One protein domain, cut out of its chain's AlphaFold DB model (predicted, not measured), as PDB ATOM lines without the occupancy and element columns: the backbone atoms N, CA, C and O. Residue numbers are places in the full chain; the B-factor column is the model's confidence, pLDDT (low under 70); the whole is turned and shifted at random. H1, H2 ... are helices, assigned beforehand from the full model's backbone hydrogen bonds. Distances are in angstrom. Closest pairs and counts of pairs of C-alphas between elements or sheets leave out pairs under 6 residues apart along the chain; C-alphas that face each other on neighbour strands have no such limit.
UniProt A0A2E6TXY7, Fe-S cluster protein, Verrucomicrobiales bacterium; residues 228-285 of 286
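What this domain is: This is residues 228 to 285 of the 286 residues of the protein "Fe-S cluster protein" of Verrucomicrobiales bacterium (UniProt A0A2E6TXY7). Two long helices, H1 and H3, run opposite ways in a loose, lopsided U, with short H2 in the turn. The far part of H3, residues 274 to 284, sticks out past H1 and makes much of the length. The 58 printed residues hold three named helices, H1, H2, H3, and are all helix in class; the whole is only just extended, close to loose, radius of gyration of the C-alphas 15.6 A, spanning 53 by 21 by 16 A.

Where its parts are: Find C-alpha 229 at (55.087, 25.518, -16.215); from there H1, residues 229 to 245, runs 24.5 A. H2 is residues 253 to 257. H3, residues 262 to 284, runs 33.0 A to C-alpha 284 at (49.710, 42.419, -4.270).

How they stand to each other: Look at Asn 237 and Pro 262, the closest C-alphas of H1 and H3, 6.7 A apart: these helices are close but not clearly touching, at a shallow tilt of 16 degrees, opposite ways. H2 and H3 are apart. In H1, H2 and H3 every O i to N i+4 pair is within hydrogen-bond range.

The domain as a whole: The printed part has no cut and no long link. Residues 246 to 251 are among those under pLDDT 70.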
ATOM      1  N   SER A 228      59.289  26.972 -14.958       65.31
ATOM      2  CA  SER A 228      58.608  27.073 -16.257       65.31
ATOM      3  C   SER A 228      57.529  25.986 -16.358       65.31
ATOM      4  O   SER A 228      57.833  24.810 -16.584       65.31
ATOM      5  N   SER A 229      56.273  26.381 -16.138       64.56
ATOM      6  CA  SER A 229      55.087  25.518 -16.215       64.56
ATOM      7  C   SER A 229      54.987  24.843 -17.575       64.56
ATOM      8  O   SER A 229      54.669  23.659 -17.656       64.56
ATOM      9  N   ASP A 230      55.355  25.566 -18.626       70.31
ATOM     10  CA  ASP A 230      55.224  25.114 -20.007       70.31
ATOM     11  C   ASP A 230      56.174  23.957 -20.299       70.31
ATOM     12  O   ASP A 230      55.745  22.922 -20.803       70.31
ATOM     13  N   LYS A 231      57.439  24.054 -19.863       73.94
ATOM     14  CA  LYS A 231      58.402  22.946 -19.981       73.94
ATOM     15  C   LYS A 231      57.935  21.704 -19.219       73.94
ATOM     16  O   LYS A 231      58.122  20.587 -19.696       73.94
ATOM     17  N   ALA A 232      57.311  21.886 -18.052       72.94
ATOM     18  CA  ALA A 232      56.765  20.774 -17.279       72.94
ATOM     19  C   ALA A 232      55.573  20.108 -17.990       72.94
ATOM     20  O   ALA A 232      55.476  18.882 -17.980       72.94
ATOM     21  N   LEU A 233      54.696  20.884 -18.636       76.06
ATOM     22  CA  LEU A 233      53.586  20.350 -19.430       76.06
ATOM     23  C   LEU A 233      54.083  19.610 -20.674       76.06
ATOM     24  O   LEU A 233      53.624  18.496 -20.934       76.06
ATOM     25  N   THR A 234      55.062  20.173 -21.388       79.88
ATOM     26  CA  THR A 234      55.656  19.546 -22.576       79.88
ATOM     27  C   THR A 234      56.295  18.198 -22.249       79.88
ATOM     28  O   THR A 234      56.003  17.211 -22.923       79.88
ATOM     29  N   GLU A 235      57.111  18.110 -21.193       82.50
ATOM     30  CA  GLU A 235      57.739  16.838 -20.804       82.50
ATOM     31  C   GLU A 235      56.706  15.811 -20.326       82.50
ATOM     32  O   GLU A 235      56.799  14.633 -20.665       82.50
ATOM     33  N   ARG A 236      55.664  16.248 -19.609       80.44
ATOM     34  CA  ARG A 236      54.598  15.352 -19.145       80.44
ATOM     35  C   ARG A 236      53.783  14.778 -20.308       80.44
ATOM     36  O   ARG A 236      53.493  13.585 -20.305       80.44
ATOM     37  N   ASN A 237      53.468  15.591 -21.318       79.31
ATOM     38  CA  ASN A 237      52.789  15.131 -22.534       79.31
ATOM     39  C   ASN A 237      53.683  14.183 -23.346       79.31
ATOM     40  O   ASN A 237      53.227  13.135 -23.789       79.31
ATOM     41  N   LYS A 238      54.981  14.487 -23.455       83.25
ATOM     42  CA  LYS A 238      55.966  13.621 -24.116       83.25
ATOM     43  C   LYS A 238      56.121  12.264 -23.420       83.25
ATOM     44  O   LYS A 238      56.239  11.247 -24.097       83.25
ATOM     45  N   CYS A 239      56.101  12.229 -22.086       78.44
ATOM     46  CA  CYS A 239      56.102  10.981 -21.322       78.44
ATOM     47  C   CYS A 239      54.828  10.164 -21.551       78.44
ATOM     48  O   CYS A 239      54.933   8.957 -21.730       78.44
ATOM     49  N   LEU A 240      53.652  10.801 -21.586       76.56
ATOM     50  CA  LEU A 240      52.386  10.105 -21.853       76.56
ATOM     51  C   LEU A 240      52.354   9.480 -23.249       76.56
ATOM     52  O   LEU A 240      51.956   8.330 -23.382       76.56
ATOM     53  N   VAL A 241      52.838  10.203 -24.263       77.50
ATOM     54  CA  VAL A 241      52.965   9.684 -25.634       77.50
ATOM     55  C   VAL A 241      53.900   8.472 -25.659       77.50
ATOM     56  O   VAL A 241      53.519   7.411 -26.137       77.50
ATOM     57  N   LYS A 242      55.081   8.575 -25.034       79.00
ATOM     58  CA  LYS A 242      56.033   7.456 -24.955       79.00
ATOM     59  C   LYS A 242      55.499   6.244 -24.188       79.00
ATOM     60  O   LYS A 242      55.857   5.125 -24.539       79.00
ATOM     61  N   LEU A 243      54.697   6.457 -23.145       72.19
ATOM     62  CA  LEU A 243      54.043   5.391 -22.378       72.19
ATOM     63  C   LEU A 243      52.934   4.704 -23.185       72.19
ATOM     64  O   LEU A 243      52.739   3.507 -23.032       72.19
ATOM     65  N   ALA A 244      52.230   5.445 -24.045       68.62
ATOM     66  CA  ALA A 244      51.217   4.886 -24.938       68.62
ATOM     67  C   ALA A 244      51.829   4.125 -26.130       68.62
ATOM     68  O   ALA A 244      51.245   3.153 -26.598       68.62
ATOM     69  N   GLU A 245      52.996   4.560 -26.617       71.00
ATOM     70  CA  GLU A 245      53.690   3.957 -27.766       71.00
ATOM     71  C   GLU A 245      54.540   2.727 -27.399       71.00
ATOM     72  O   GLU A 245      54.709   1.840 -28.230       71.00
ATOM     73  N   ASN A 246      55.073   2.648 -26.172       63.72
ATOM     74  CA  ASN A 246      55.910   1.526 -25.731       63.72
ATOM     75  C   ASN A 246      55.107   0.528 -24.886       63.72
ATOM     76  O   ASN A 246      55.150   0.562 -23.657       63.72
ATOM     77  N   THR A 247      54.428  -0.409 -25.550       58.50
ATOM     78  CA  THR A 247      53.720  -1.542 -24.919       58.50
ATOM     79  C   THR A 247      54.645  -2.596 -24.291       58.50
ATOM     80  O   THR A 247      54.154  -3.565 -23.727       58.50
ATOM     81  N   ASP A 248      55.967  -2.417 -24.387       59.53
ATOM     82  CA  ASP A 248      57.010  -3.320 -23.863       59.53
ATOM     83  C   ASP A 248      57.358  -3.078 -22.378       59.53
ATOM     84  O   ASP A 248      58.252  -3.712 -21.820       59.53
ATOM     85  N   MET A 249      56.680  -2.134 -21.717       61.16
ATOM     86  CA  MET A 249      56.735  -2.000 -20.262       61.16
ATOM     87  C   MET A 249      55.566  -2.790 -19.663       61.16
ATOM     88  O   MET A 249      54.428  -2.492 -20.010       61.16
ATOM     89  N   ASP A 250      55.833  -3.743 -18.756       67.56
ATOM     90  CA  ASP A 250      54.853  -4.547 -17.986       67.56
ATOM     91  C   ASP A 250      53.946  -3.678 -17.072       67.56
ATOM     92  O   ASP A 250      53.912  -3.815 -15.847       67.56
ATOM     93  N   ILE A 251      53.227  -2.716 -17.649       68.44
ATOM     94  CA  ILE A 251      52.303  -1.820 -16.961       68.44
ATOM     95  C   ILE A 251      50.885  -2.328 -17.244       68.44
ATOM     96  O   ILE A 251      50.472  -2.347 -18.406       68.44
ATOM     97  N   PRO A 252      50.114  -2.711 -16.210       77.19
ATOM     98  CA  PRO A 252      48.745  -3.177 -16.390       77.19
ATOM     99  C   PRO A 252      47.876  -2.153 -17.150       77.19
ATOM    100  O   PRO A 252      47.933  -0.956 -16.830       77.19
ATOM    101  N   PRO A 253      47.049  -2.585 -18.123       70.25
ATOM    102  CA  PRO A 253      46.220  -1.695 -18.943       70.25
ATOM    103  C   PRO A 253      45.296  -0.787 -18.123       70.25
ATOM    104  O   PRO A 253      45.042   0.357 -18.499       70.25
ATOM    105  N   GLU A 254      44.832  -1.264 -16.967       75.44
ATOM    106  CA  GLU A 254      43.952  -0.532 -16.055       75.44
ATOM    107  C   GLU A 254      44.636   0.715 -15.478       75.44
ATOM    108  O   GLU A 254      43.995   1.748 -15.272       75.44
ATOM    109  N   VAL A 255      45.954   0.650 -15.256       74.44
ATOM    110  CA  VAL A 255      46.743   1.784 -14.757       74.44
ATOM    111  C   VAL A 255      46.882   2.842 -15.844       74.44
ATOM    112  O   VAL A 255      46.705   4.027 -15.560       74.44
ATOM    113  N   LEU A 256      47.115   2.434 -17.094       68.56
ATOM    114  CA  LEU A 256      47.205   3.356 -18.230       68.56
ATOM    115  C   LEU A 256      45.869   4.061 -18.499       68.56
ATOM    116  O   LEU A 256      45.859   5.261 -18.763       68.56
ATOM    117  N   MET A 257      44.744   3.354 -18.349       73.50
ATOM    118  CA  MET A 257      43.401   3.932 -18.499       73.50
ATOM    119  C   MET A 257      43.004   4.881 -17.356       73.50
ATOM    120  O   MET A 257      42.102   5.696 -17.530       73.50
ATOM    121  N   SER A 258      43.674   4.805 -16.201       79.81
ATOM    122  CA  SER A 258      43.465   5.737 -15.081       79.81
ATOM    123  C   SER A 258      44.218   7.067 -15.239       79.81
ATOM    124  O   SER A 258      43.994   8.005 -14.464       79.81
ATOM    125  N   LEU A 259      45.120   7.166 -16.224       79.25
ATOM    126  CA  LEU A 259      45.887   8.379 -16.472       79.25
ATOM    127  C   LEU A 259      45.011   9.458 -17.137       79.25
ATOM    128  O   LEU A 259      44.226   9.147 -18.030       79.25
ATOM    129  N   PRO A 260      45.159  10.741 -16.749       80.94
ATOM    130  CA  PRO A 260      44.409  11.833 -17.364       80.94
ATOM    131  C   PRO A 260      44.717  11.971 -18.857       80.94
ATOM    132  O   PRO A 260      45.881  11.857 -19.256       80.94
ATOM    133  N   SER A 261      43.707  12.301 -19.664       81.56
ATOM    134  CA  SER A 261      43.908  12.576 -21.091       81.56
ATOM    135  C   SER A 261      44.652  13.906 -21.313       81.56
ATOM    136  O   SER A 261      44.568  14.804 -20.463       81.56
ATOM    137  N   PRO A 262      45.372  14.080 -22.439       78.31
ATOM    138  CA  PRO A 262      46.078  15.327 -22.755       78.31
ATOM    139  C   PRO A 262      45.204  16.588 -22.618       78.31
ATOM    140  O   PRO A 262      45.659  17.600 -22.084       78.31
ATOM    141  N   ASP A 263      43.924  16.503 -22.976       81.06
ATOM    142  CA  ASP A 263      42.981  17.620 -22.858       81.06
ATOM    143  C   ASP A 263      42.611  17.929 -21.396       81.06
ATOM    144  O   ASP A 263      42.524  19.090 -20.982       81.06
ATOM    145  N   GLU A 264      42.430  16.897 -20.562       82.75
ATOM    146  CA  GLU A 264      42.156  17.075 -19.129       82.75
ATOM    147  C   GLU A 264      43.325  17.722 -18.394       82.75
ATOM    148  O   GLU A 264      43.135  18.477 -17.436       82.75
ATOM    149  N   ILE A 265      44.533  17.416 -18.846       80.06
ATOM    150  CA  ILE A 265      45.777  17.964 -18.331       80.06
ATOM    151  C   ILE A 265      45.849  19.449 -18.624       80.06
ATOM    152  O   ILE A 265      46.125  20.230 -17.714       80.06
ATOM    153  N   GLU A 266      45.626  19.835 -19.878       80.62
ATOM    154  CA  GLU A 266      45.686  21.234 -20.286       80.62
ATOM    155  C   GLU A 266      44.624  22.059 -19.568       80.62
ATOM    156  O   GLU A 266      44.904  23.164 -19.099       80.62
ATOM    157  N   ARG A 267      43.421  21.498 -19.395       86.94
ATOM    158  CA  ARG A 267      42.364  22.117 -18.593       86.94
ATOM    159  C   ARG A 267      42.803  22.322 -17.140       86.94
ATOM    160  O   ARG A 267      42.741  23.446 -16.647       86.94
ATOM    161  N   LYS A 268      43.301  21.275 -16.468       85.00
ATOM    162  CA  LYS A 268      43.786  21.368 -15.075       85.00
ATOM    163  C   LYS A 268      44.952  22.351 -14.934       85.00
ATOM    164  O   LYS A 268      45.044  23.049 -13.927       85.00
ATOM    165  N   ALA A 269      45.824  22.430 -15.937       82.50
ATOM    166  CA  ALA A 269      46.931  23.377 -15.967       82.50
ATOM    167  C   ALA A 269      46.444  24.829 -16.081       82.50
ATOM    168  O   ALA A 269      46.907  25.680 -15.324       82.50
ATOM    169  N   LYS A 270      45.468  25.103 -16.959       85.88
ATOM    170  CA  LYS A 270      44.830  26.426 -17.091       85.88
ATOM    171  C   LYS A 270      44.111  26.840 -15.805       85.88
ATOM    172  O   LYS A 270      44.263  27.973 -15.358       85.88
ATOM    173  N   GLU A 271      43.385  25.920 -15.169       87.62
ATOM    174  CA  GLU A 271      42.725  26.168 -13.880       87.62
ATOM    175  C   GLU A 271      43.731  26.471 -12.759       87.62
ATOM    176  O   GLU A 271      43.518  27.378 -11.953       87.62
ATOM    177  N   ALA A 272      44.842  25.732 -12.704       82.75
ATOM    178  CA  ALA A 272      45.906  25.971 -11.734       82.75
ATOM    179  C   ALA A 272      46.620  27.309 -11.979       82.75
ATOM    180  O   ALA A 272      46.892  28.030 -11.020       82.75
ATOM    181  N   ALA A 273      46.866  27.670 -13.244       81.81
ATOM    182  CA  ALA A 273      47.440  28.960 -13.622       81.81
ATOM    183  C   ALA A 273      46.524  30.124 -13.215       81.81
ATOM    184  O   ALA A 273      46.986  31.067 -12.577       81.81
ATOM    185  N   ALA A 274      45.217  30.016 -13.476       85.69
ATOM    186  CA  ALA A 274      44.236  31.017 -13.057       85.69
ATOM    187  C   ALA A 274      44.178  31.173 -11.524       85.69
ATOM    188  O   ALA A 274      44.141  32.291 -11.014       85.69
ATOM    189  N   LYS A 275      44.238  30.064 -10.767       85.38
ATOM    190  CA  LYS A 275      44.311  30.103  -9.294       85.38
ATOM    191  C   LYS A 275      45.605  30.743  -8.784       85.38
ATOM    192  O   LYS A 275      45.559  31.495  -7.815       85.38
ATOM    193  N   ALA A 276      46.741  30.446  -9.412       78.38
ATOM    194  CA  ALA A 276      48.029  31.033  -9.050       78.38
ATOM    195  C   ALA A 276      48.052  32.545  -9.322       78.38
ATOM    196  O   ALA A 276      48.507  33.310  -8.476       78.38
ATOM    197  N   GLN A 277      47.495  32.972 -10.457       81.81
ATOM    198  CA  GLN A 277      47.369  34.383 -10.806       81.81
ATOM    199  C   GLN A 277      46.453  35.128  -9.824       81.81
ATOM    200  O   GLN A 277      46.857  36.151  -9.280       81.81
ATOM    201  N   ALA A 278      45.291  34.561  -9.485       85.12
ATOM    202  CA  ALA A 278      44.402  35.136  -8.472       85.12
ATOM    203  C   ALA A 278      45.068  35.237  -7.082       85.12
ATOM    204  O   ALA A 278      44.844  36.199  -6.350       85.12
ATOM    205  N   ALA A 279      45.910  34.267  -6.706       81.25
ATOM    206  CA  ALA A 279      46.661  34.305  -5.450       81.25
ATOM    207  C   ALA A 279      47.760  35.384  -5.445       81.25
ATOM    208  O   ALA A 279      47.966  36.030  -4.418       81.25
ATOM    209  N   LEU A 280      48.438  35.603  -6.578       78.69
ATOM    210  CA  LEU A 280      49.421  36.679  -6.752       78.69
ATOM    211  C   LEU A 280      48.754  38.061  -6.700       78.69
ATOM    212  O   LEU A 280      49.232  38.948  -5.996       78.69
ATOM    213  N   GLU A 281      47.613  38.226  -7.370       82.75
ATOM    214  CA  GLU A 281      46.817  39.460  -7.345       82.75
ATOM    215  C   GLU A 281      46.278  39.764  -5.932       82.75
ATOM    216  O   GLU A 281      46.277  40.916  -5.497       82.75
ATOM    217  N   ALA A 282      45.904  38.735  -5.163       76.31
ATOM    218  CA  ALA A 282      45.500  38.871  -3.760       76.31
ATOM    219  C   ALA A 282      46.669  39.150  -2.792       76.31
ATOM    220  O   ALA A 282      46.451  39.710  -1.718       76.31
ATOM    221  N   GLN A 283      47.902  38.765  -3.141       69.19
ATOM    222  CA  GLN A 283      49.109  39.112  -2.377       69.19
ATOM    223  C   GLN A 283      49.599  40.533  -2.668       69.19
ATOM    224  O   GLN A 283      50.160  41.158  -1.776       69.19
ATOM    225  N   GLY A 284      49.369  41.048  -3.880       61.69
ATOM    226  CA  GLY A 284      49.710  42.419  -4.270       61.69
ATOM    227  C   GLY A 284      48.713  43.493  -3.815       61.69
ATOM    228  O   GLY A 284      49.018  44.675  -3.934       61.69
ATOM    229  N   SER A 285      47.535  43.108  -3.304       56.47
ATOM    230  CA  SER A 285      46.525  44.033  -2.756       56.47
ATOM    231  C   SER A 285      46.547  44.167  -1.223       56.47
ATOM    232  O   SER A 285      45.660  44.810  -0.656       56.47
TER     233      SER A 285